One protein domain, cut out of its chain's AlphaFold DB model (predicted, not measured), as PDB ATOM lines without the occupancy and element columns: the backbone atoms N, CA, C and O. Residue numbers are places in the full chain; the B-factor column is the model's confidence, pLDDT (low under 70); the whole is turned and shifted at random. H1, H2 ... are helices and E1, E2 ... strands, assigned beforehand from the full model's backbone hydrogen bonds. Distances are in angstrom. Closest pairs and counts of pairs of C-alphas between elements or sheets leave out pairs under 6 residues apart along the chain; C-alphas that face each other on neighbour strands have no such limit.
ATOM      1  N   ARG A  22     143.697 123.728  98.128       80.38
ATOM      2  CA  ARG A  22     143.336 124.554  96.959       80.38
ATOM      3  C   ARG A  22     142.528 125.801  97.328       80.38
ATOM      4  O   ARG A  22     142.581 126.794  96.609       80.38
ATOM      5  N   TYR A  23     141.784 125.741  98.432       83.56
ATOM      6  CA  TYR A  23     140.901 126.810  98.904       83.56
ATOM      7  C   TYR A  23     141.206 127.187 100.350       83.56
ATOM      8  O   TYR A  23     141.461 126.292 101.154       83.56
ATOM      9  N   PRO A  24     141.100 128.471 100.731       87.06
ATOM     10  CA  PRO A  24     141.271 128.873 102.123       87.06
ATOM     11  C   PRO A  24     140.201 128.240 103.030       87.06
ATOM     12  O   PRO A  24     139.066 128.011 102.603       87.06
ATOM     13  N   ASP A  25     140.534 128.005 104.306       87.50
ATOM     14  CA  ASP A  25     139.642 127.376 105.304       87.50
ATOM     15  C   ASP A  25     138.278 128.072 105.408       87.50
ATOM     16  O   ASP A  25     137.239 127.432 105.568       87.50
ATOM     17  N   SER A  26     138.263 129.401 105.282       87.38
ATOM     18  CA  SER A  26     137.042 130.209 105.301       87.38
ATOM     19  C   SER A  26     136.112 129.891 104.128       87.38
ATOM     20  O   SER A  26     134.892 129.869 104.299       87.38
ATOM     21  N   TYR A  27     136.668 129.608 102.950       89.94
ATOM     22  CA  TYR A  27     135.910 129.216 101.767       89.94
ATOM     23  C   TYR A  27     135.382 127.789 101.903       89.94
ATOM     24  O   TYR A  27     134.189 127.563 101.707       89.94
ATOM     25  N   MET A  28     136.234 126.857 102.343       90.56
ATOM     26  CA  MET A  28     135.839 125.478 102.654       90.56
ATOM     27  C   MET A  28     134.671 125.447 103.647       90.56
ATOM     28  O   MET A  28     133.645 124.817 103.390       90.56
ATOM     29  N   LYS A  29     134.759 126.229 104.731       91.12
ATOM     30  CA  LYS A  29     133.697 126.342 105.740       91.12
ATOM     31  C   LYS A  29     132.380 126.842 105.152       91.12
ATOM     32  O   LYS A  29     131.323 126.311 105.484       91.12
ATOM     33  N   ARG A  30     132.425 127.836 104.261       90.38
ATOM     34  CA  ARG A  30     131.232 128.345 103.562       90.38
ATOM     35  C   ARG A  30     130.624 127.313 102.613       90.38
ATOM     36  O   ARG A  30     129.401 127.243 102.525       90.38
ATOM     37  N   ALA A  31     131.456 126.492 101.977       90.94
ATOM     38  CA  ALA A  31     131.030 125.370 101.145       90.94
ATOM     39  C   ALA A  31     130.459 124.185 101.952       90.94
ATOM     40  O   ALA A  31     129.919 123.247 101.372       90.94
ATOM     41  N   GLY A  32     130.529 124.228 103.289       92.62
ATOM     42  CA  GLY A  32     130.053 123.157 104.167       92.62
ATOM     43  C   GLY A  32     131.115 122.100 104.485       92.62
ATOM     44  O   GLY A  32     130.770 120.999 104.917       92.62
ATOM     45  N   VAL A  33     132.395 122.421 104.283       94.50
ATOM     46  CA  VAL A  33     133.546 121.585 104.641       94.50
ATOM     47  C   VAL A  33     134.243 122.164 105.869       94.50
ATOM     48  O   VAL A  33     134.659 123.317 105.894       94.50
ATOM     49  N   THR A  34     134.414 121.343 106.894       94.12
ATOM     50  CA  THR A  34     135.212 121.669 108.071       94.12
ATOM     51  C   THR A  34     136.625 121.135 107.879       94.12
ATOM     52  O   THR A  34     136.815 119.946 107.629       94.12
ATOM     53  N   VAL A  35     137.610 122.019 108.022       91.56
ATOM     54  CA  VAL A  35     139.039 121.703 107.953       91.56
ATOM     55  C   VAL A  35     139.589 121.703 109.375       91.56
ATOM     56  O   VAL A  35     139.404 122.672 110.110       91.56
ATOM     57  N   SER A  36     140.230 120.613 109.789       89.69
ATOM     58  CA  SER A  36     140.850 120.481 111.111       89.69
ATOM     59  C   SER A  36     142.302 120.047 110.971       89.69
ATOM     60  O   SER A  36     142.606 119.121 110.226       89.69
ATOM     61  N   LYS A  37     143.212 120.694 111.704       85.44
ATOM     62  CA  LYS A  37     144.625 120.297 111.762       85.44
ATOM     63  C   LYS A  37     144.819 119.350 112.944       85.44
ATOM     64  O   LYS A  37     144.733 119.770 114.094       85.44
ATOM     65  N   ALA A  38     145.048 118.072 112.667       79.44
ATOM     66  CA  ALA A  38     145.366 117.082 113.685       79.44
ATOM     67  C   ALA A  38     146.787 117.297 114.237       79.44
ATOM     68  O   ALA A  38     147.656 117.868 113.575       79.44
ATOM     69  N   SER A  39     147.049 116.780 115.440       71.88
ATOM     70  CA  SER A  39     148.259 117.033 116.247       71.88
ATOM     71  C   SER A  39     149.598 116.673 115.582       71.88
ATOM     72  O   SER A  39     150.648 117.030 116.102       71.88
ATOM     73  N   LYS A  40     149.581 115.961 114.448       74.00
ATOM     74  CA  LYS A  40     150.767 115.591 113.654       74.00
ATOM     75  C   LYS A  40     150.927 116.416 112.367       74.00
ATOM     76  O   LYS A  40     151.656 116.003 111.474       74.00
ATOM     77  N   GLY A  41     150.213 117.535 112.236       74.00
ATOM     78  CA  GLY A  41     150.201 118.344 111.010       74.00
ATOM     79  C   GLY A  41     149.373 117.735 109.873       74.00
ATOM     80  O   GLY A  41     149.407 118.236 108.755       74.00
ATOM     81  N   GLN A  42     148.620 116.667 110.149       81.75
ATOM     82  CA  GLN A  42     147.693 116.076 109.190       81.75
ATOM     83  C   GLN A  42     146.423 116.923 109.121       81.75
ATOM     84  O   GLN A  42     145.776 117.161 110.141       81.75
ATOM     85  N   THR A  43     146.048 117.354 107.922       85.94
ATOM     86  CA  THR A  43     144.764 118.018 107.690       85.94
ATOM     87  C   THR A  43     143.670 116.971 107.512       85.94
ATOM     88  O   THR A  43     143.788 116.081 106.672       85.94
ATOM     89  N   VAL A  44     142.606 117.094 108.298       90.12
ATOM     90  CA  VAL A  44     141.395 116.277 108.227       90.12
ATOM     91  C   VAL A  44     140.271 117.144 107.676       90.12
ATOM     92  O   VAL A  44     140.022 118.244 108.179       90.12
ATOM     93  N   TYR A  45     139.590 116.646 106.649       92.56
ATOM     94  CA  TYR A  45     138.432 117.301 106.052       92.56
ATOM     95  C   TYR A  45     137.175 116.544 106.454       92.56
ATOM     96  O   TYR A  45     137.149 115.317 106.457       92.56
ATOM     97  N   SER A  46     136.115 117.265 106.790       95.06
ATOM     98  CA  SER A  46     134.830 116.658 107.135       95.06
ATOM     99  C   SER A  46     133.669 117.490 106.615       95.06
ATOM    100  O   SER A  46     133.792 118.697 106.421       95.06
ATOM    101  N   THR A  47     132.526 116.860 106.375       95.31
ATOM    102  CA  THR A  47     131.283 117.547 106.013       95.31
ATOM    103  C   THR A  47     130.098 116.913 106.728       95.31
ATOM    104  O   THR A  47     130.157 115.765 107.162       95.31
ATOM    105  N   MET A  48     129.016 117.672 106.877       94.81
ATOM    106  CA  MET A  48     127.774 117.155 107.439       94.81
ATOM    107  C   MET A  48     126.975 116.439 106.351       94.81
ATOM    108  O   MET A  48     126.744 117.023 105.290       94.81
ATOM    109  N   ILE A  49     126.552 115.209 106.639       94.25
ATOM    110  CA  ILE A  49     125.651 114.393 105.818       94.25
ATOM    111  C   ILE A  49     124.611 113.775 106.751       94.25
ATOM    112  O   ILE A  49     124.963 113.104 107.722       94.25
ATOM    113  N   ASN A  50     123.326 114.004 106.485       94.00
ATOM    114  CA  ASN A  50     122.199 113.525 107.287       94.00
ATOM    115  C   ASN A  50     122.348 113.865 108.783       94.00
ATOM    116  O   ASN A  50     122.084 113.041 109.660       94.00
ATOM    117  N   GLY A  51     122.845 115.071 109.082       92.56
ATOM    118  CA  GLY A  51     123.076 115.537 110.452       92.56
ATOM    119  C   GLY A  51     124.273 114.900 111.171       92.56
ATOM    120  O   GLY A  51     124.451 115.139 112.364       92.56
ATOM    121  N   LYS A  52     125.114 114.124 110.479       94.38
ATOM    122  CA  LYS A  52     126.333 113.517 111.034       94.38
ATOM    123  C   LYS A  52     127.577 114.085 110.361       94.38
ATOM    124  O   LYS A  52     127.572 114.306 109.155       94.38
ATOM    125  N   SER A  53     128.641 114.282 111.137       93.94
ATOM    126  CA  SER A  53     129.950 114.637 110.582       93.94
ATOM    127  C   SER A  53     130.584 113.400 109.950       93.94
ATOM    128  O   SER A  53     130.708 112.365 110.606       93.94
ATOM    129  N   VAL A  54     130.954 113.511 108.679       94.94
ATOM    130  CA  VAL A  54     131.597 112.464 107.885       94.94
ATOM    131  C   VAL A  54     132.961 112.977 107.451       94.94
ATOM    132  O   VAL A  54     133.059 114.058 106.871       94.94
ATOM    133  N   GLU A  55     134.011 112.217 107.750       94.12
ATOM    134  CA  GLU A  55     135.360 112.497 107.258       94.12
ATOM    135  C   GLU A  55     135.432 112.212 105.755       94.12
ATOM    136  O   GLU A  55     134.903 111.212 105.272       94.12
ATOM    137  N   ILE A  56     136.065 113.114 105.013       93.25
ATOM    138  CA  ILE A  56     136.168 113.060 103.557       93.25
ATOM    139  C   ILE A  56     137.615 113.270 103.124       93.25
ATOM    140  O   ILE A  56     138.420 113.890 103.822       93.25
ATOM    141  N   SER A  57     137.949 112.775 101.936       90.88
ATOM    142  CA  SER A  57     139.255 113.039 101.342       90.88
ATOM    143  C   SER A  57     139.382 114.508 100.923       90.88
ATOM    144  O   SER A  57     138.395 115.219 100.710       90.88
ATOM    145  N   GLN A  58     140.620 114.964 100.737       88.19
ATOM    146  CA  GLN A  58     140.893 116.295 100.193       88.19
ATOM    147  C   GLN A  58     140.294 116.487  98.788       88.19
ATOM    148  O   GLN A  58     139.868 117.589  98.450       88.19
ATOM    149  N   THR A  59     140.229 115.425  97.979       90.12
ATOM    150  CA  THR A  59     139.609 115.452  96.645       90.12
ATOM    151  C   THR A  59     138.124 115.782  96.738       90.12
ATOM    152  O   THR A  59     137.662 116.706  96.071       90.12
ATOM    153  N   VAL A  60     137.396 115.103  97.631       91.81
ATOM    154  CA  VAL A  60     135.976 115.384  97.882       91.81
ATOM    155  C   VAL A  60     135.803 116.801  98.427       91.81
ATOM    156  O   VAL A  60     134.949 117.538  97.947       91.81
ATOM    157  N   ALA A  61     136.634 117.223  99.386       92.25
ATOM    158  CA  ALA A  61     136.578 118.574  99.948       92.25
ATOM    159  C   ALA A  61     136.735 119.659  98.870       92.25
ATOM    160  O   ALA A  61     135.958 120.614  98.825       92.25
ATOM    161  N   ASN A  62     137.703 119.482  97.966       90.38
ATOM    162  CA  ASN A  62     137.891 120.367  96.822       90.38
ATOM    163  C   ASN A  62     136.691 120.325  95.867       90.38
ATOM    164  O   ASN A  62     136.269 121.380  95.414       90.38
ATOM    165  N   GLY A  63     136.110 119.153  95.596       91.06
ATOM    166  CA  GLY A  63     134.916 119.031  94.752       91.06
ATOM    167  C   GLY A  63     133.693 119.755  95.332       91.06
ATOM    168  O   GLY A  63     132.970 120.432  94.600       91.06
ATOM    169  N   ILE A  64     133.504 119.699  96.655       91.75
ATOM    170  CA  ILE A  64     132.445 120.451  97.346       91.75
ATOM    171  C   ILE A  64     132.674 121.961  97.204       91.75
ATOM    172  O   ILE A  64     131.740 122.710  96.910       91.75
ATOM    173  N   ALA A  65     133.916 122.411  97.376       90.69
ATOM    174  CA  ALA A  65     134.288 123.810  97.209       90.69
ATOM    175  C   ALA A  65     134.142 124.297  95.753       90.69
ATOM    176  O   ALA A  65     133.590 125.375  95.529       90.69
ATOM    177  N   ASP A  66     134.550 123.489  94.768       88.94
ATOM    178  CA  ASP A  66     134.370 123.756  93.335       88.94
ATOM    179  C   ASP A  66     132.878 123.940  93.013       88.94
ATOM    180  O   ASP A  66     132.485 124.924  92.378       88.94
ATOM    181  N   CYS A  67     132.028 123.030  93.506       88.38
ATOM    182  CA  CYS A  67     130.582 123.103  93.318       88.38
ATOM    183  C   CYS A  67     129.992 124.371  93.948       88.38
ATOM    184  O   CYS A  67     129.225 125.079  93.297       88.38
ATOM    185  N   TYR A  68     130.405 124.711  95.170       89.38
ATOM    186  CA  TYR A  68     129.958 125.922  95.857       89.38
ATOM    187  C   TYR A  68     130.286 127.197  95.059       89.38
ATOM    188  O   TYR A  68     129.444 128.091  94.962       89.38
ATOM    189  N   GLY A  69     131.460 127.274  94.428       81.94
ATOM    190  CA  GLY A  69     131.826 128.380  93.540       81.94
ATOM    191  C   GLY A  69     131.009 128.422  92.250       81.94
ATOM    192  O   GLY A  69     130.429 129.459  91.921       81.94
ATOM    193  N   CYS A  70     130.921 127.294  91.542       79.12
ATOM    194  CA  CYS A  70     130.230 127.194  90.254       79.12
ATOM    195  C   CYS A  70     128.707 127.367  90.368       79.12
ATOM    196  O   CYS A  70     128.086 127.940  89.476       79.12
ATOM    197  N   ALA A  71     128.102 126.911  91.466       75.06
ATOM    198  CA  ALA A  71     126.661 126.979  91.708       75.06
ATOM    199  C   ALA A  71     126.207 128.291  92.379       75.06
ATOM    200  O   ALA A  71     125.091 128.369  92.893       75.06
ATOM    201  N   GLY A  72     127.058 129.324  92.410       79.81
ATOM    202  CA  GLY A  72     126.689 130.645  92.925       79.81
ATOM    203  C   GLY A  72     126.563 130.712  94.448       79.81
ATOM    204  O   GLY A  72     125.686 131.406  94.955       79.81
ATOM    205  N   ASN A  73     127.452 130.040  95.184       82.81
ATOM    206  CA  ASN A  73     127.445 129.909  96.648       82.81
ATOM    207  C   ASN A  73     126.339 128.996  97.208       82.81
ATOM    208  O   ASN A  73     125.933 129.140  98.364       82.81
ATOM    209  N   LYS A  74     125.849 128.044  96.410       87.62
ATOM    210  CA  LYS A  74     124.932 127.002  96.883       87.62
ATOM    211  C   LYS A  74     125.731 125.827  97.450       87.62
ATOM    212  O   LYS A  74     126.602 125.288  96.775       87.62
ATOM    213  N   GLN A  75     125.435 125.423  98.684       88.94
ATOM    214  CA  GLN A  75     126.012 124.205  99.257       88.94
ATOM    215  C   GLN A  75     125.404 122.959  98.610       88.94
ATOM    216  O   GLN A  75     124.209 122.937  98.301       88.94
ATOM    217  N   MET A  76     126.222 121.917  98.459       90.56
ATOM    218  CA  MET A  76     125.753 120.602  98.031       90.56
ATOM    219  C   MET A  76     124.790 120.016  99.065       90.56
ATOM    220  O   MET A  76     125.003 120.119 100.278       90.56
ATOM    221  N   THR A  77     123.742 119.375  98.569       93.25
ATOM    222  CA  THR A  77     122.848 118.533  99.357       93.25
ATOM    223  C   THR A  77     123.581 117.296  99.871       93.25
ATOM    224  O   THR A  77     124.637 116.909  99.366       93.25
ATOM    225  N   ASP A  78     123.005 116.644 100.876       93.62
ATOM    226  CA  ASP A  78     123.580 115.429 101.452       93.62
ATOM    227  C   ASP A  78     123.697 114.295 100.423       93.62
ATOM    228  O   ASP A  78     124.688 113.567 100.439       93.62
ATOM    229  N   GLN A  79     122.750 114.195  99.483       92.81
ATOM    230  CA  GLN A  79     122.814 113.224  98.389       92.81
ATOM    231  C   GLN A  79     123.961 113.534  97.420       92.81
ATOM    232  O   GLN A  79     124.756 112.652  97.122       92.81
ATOM    233  N   GLU A  80     124.109 114.790  96.991       92.38
ATOM    234  CA  GLU A  80     125.201 115.184  96.088       92.38
ATOM    235  C   GLU A  80     126.579 114.949  96.736       92.38
ATOM    236  O   GLU A  80     127.522 114.533  96.063       92.38
ATOM    237  N   LYS A  81     126.711 115.190  98.049       93.06
ATOM    238  CA  LYS A  81     127.946 114.887  98.793       93.06
ATOM    239  C   LYS A  81     128.230 113.387  98.825       93.06
ATOM    240  O   LYS A  81     129.378 112.996  98.634       93.06
ATOM    241  N   LEU A  82     127.213 112.554  99.064       92.62
ATOM    242  CA  LEU A  82     127.349 111.094  99.034       92.62
ATOM    243  C   LEU A  82     127.773 110.601  97.649       92.62
ATOM    244  O   LEU A  82     128.696 109.793  97.554       92.62
ATOM    245  N   ASP A  83     127.158 111.129  96.593       92.56
ATOM    246  CA  ASP A  83     127.498 110.772  95.217       92.56
ATOM    247  C   ASP A  83     128.939 111.172  94.879       92.56
ATOM    248  O   ASP A  83     129.651 110.417  94.218       92.56
ATOM    249  N   LEU A  84     129.403 112.333  95.353       90.56
ATOM    250  CA  LEU A  84     130.783 112.787  95.163       90.56
ATOM    251  C   LEU A  84     131.796 111.924  95.932       90.56
ATOM    252  O   LEU A  84     132.872 111.632  95.410       90.56
ATOM    253  N   ILE A  85     131.455 111.501  97.153       90.06
ATOM    254  CA  ILE A  85     132.278 110.574  97.944       90.06
ATOM    255  C   ILE A  85     132.379 109.219  97.239       90.06
ATOM    256  O   ILE A  85     133.469 108.669  97.156       90.06
ATOM    257  N   ALA A  86     131.271 108.700  96.705       88.62
ATOM    258  CA  ALA A  86     131.246 107.419  95.998       88.62
ATOM    259  C   ALA A  86     132.046 107.428  94.679       88.62
ATOM    260  O   ALA A  86     132.423 106.366  94.188       88.62
ATOM    261  N   GLN A  87     132.286 108.609  94.103       83.00
ATOM    262  CA  GLN A  87     133.069 108.803  92.877       83.00
ATOM    263  C   GLN A  87     134.572 109.037  93.122       83.00
ATOM    264  O   GLN A  87     135.323 109.087  92.147       83.00
ATOM    265  N   SER A  88     135.000 109.233  94.376       72.38
ATOM    266  CA  SER A  88     136.391 109.567  94.741       72.38
ATOM    267  C   SER A  88     137.246 108.369  95.134       72.38
ATOM    268  O   SER A  88     136.692 107.340  95.574       72.38
TER     269      SER A  88
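This is residues 22 to 88 of the 88 residues of an uncharacterized protein of Lachnospiraceae bacterium (UniProt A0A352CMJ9). A small twisted sheet of three strands has H2 and H3 packed over one of its faces, while H1 sits beside the strands near E1. The hairpin of E1 and E2 reaches out to its turn at Lys 40, at one end of the long axis. The printed part has 67 residues, with three named helices and three named strands in the order H1 E1 E2 E3 H2 H3, of mixed class; the sheet, E1 E2 E3, is antiparallel. It is compact, with a radius of gyration of the C-alphas of 11.2 A, and spans 34 by 21 by 21 A.

Find C-alpha 25 at (139.642, 127.376, 105.304), where H1 begins; it runs to residue 30. E1 is residues 33 to 37, E2 residues 43 to 49, 19.5 A long, and E3 residues 52 to 56. H2, residues 58 to 70, covers 18.2 A; H3, residues 78 to 86, ends at C-alpha 86 (131.246, 107.419, 95.998).

The strands form a meander, each the antiparallel neighbour of the one before; look for N 34 and O 46 at 2.8 A, and N 47 and O 54 at 2.9 A. H2 makes two layers with the sheet, a helix on one face, at a height of 10.4 A over E1 and E2. H3 is on the same face and touches H2 at a steep tilt of 45 degrees, closest at C-alphas 60 and 85, 6.1 A. H1 stands at the sheet's level. In H1, H2 and H3 every O i to N i+4 pair is within hydrogen-bond range.

C-alphas 40 and 72 are farthest apart, 35.2 A. The printed part has no cut, no link is long, and no printed residue is under 70 in pLDDT.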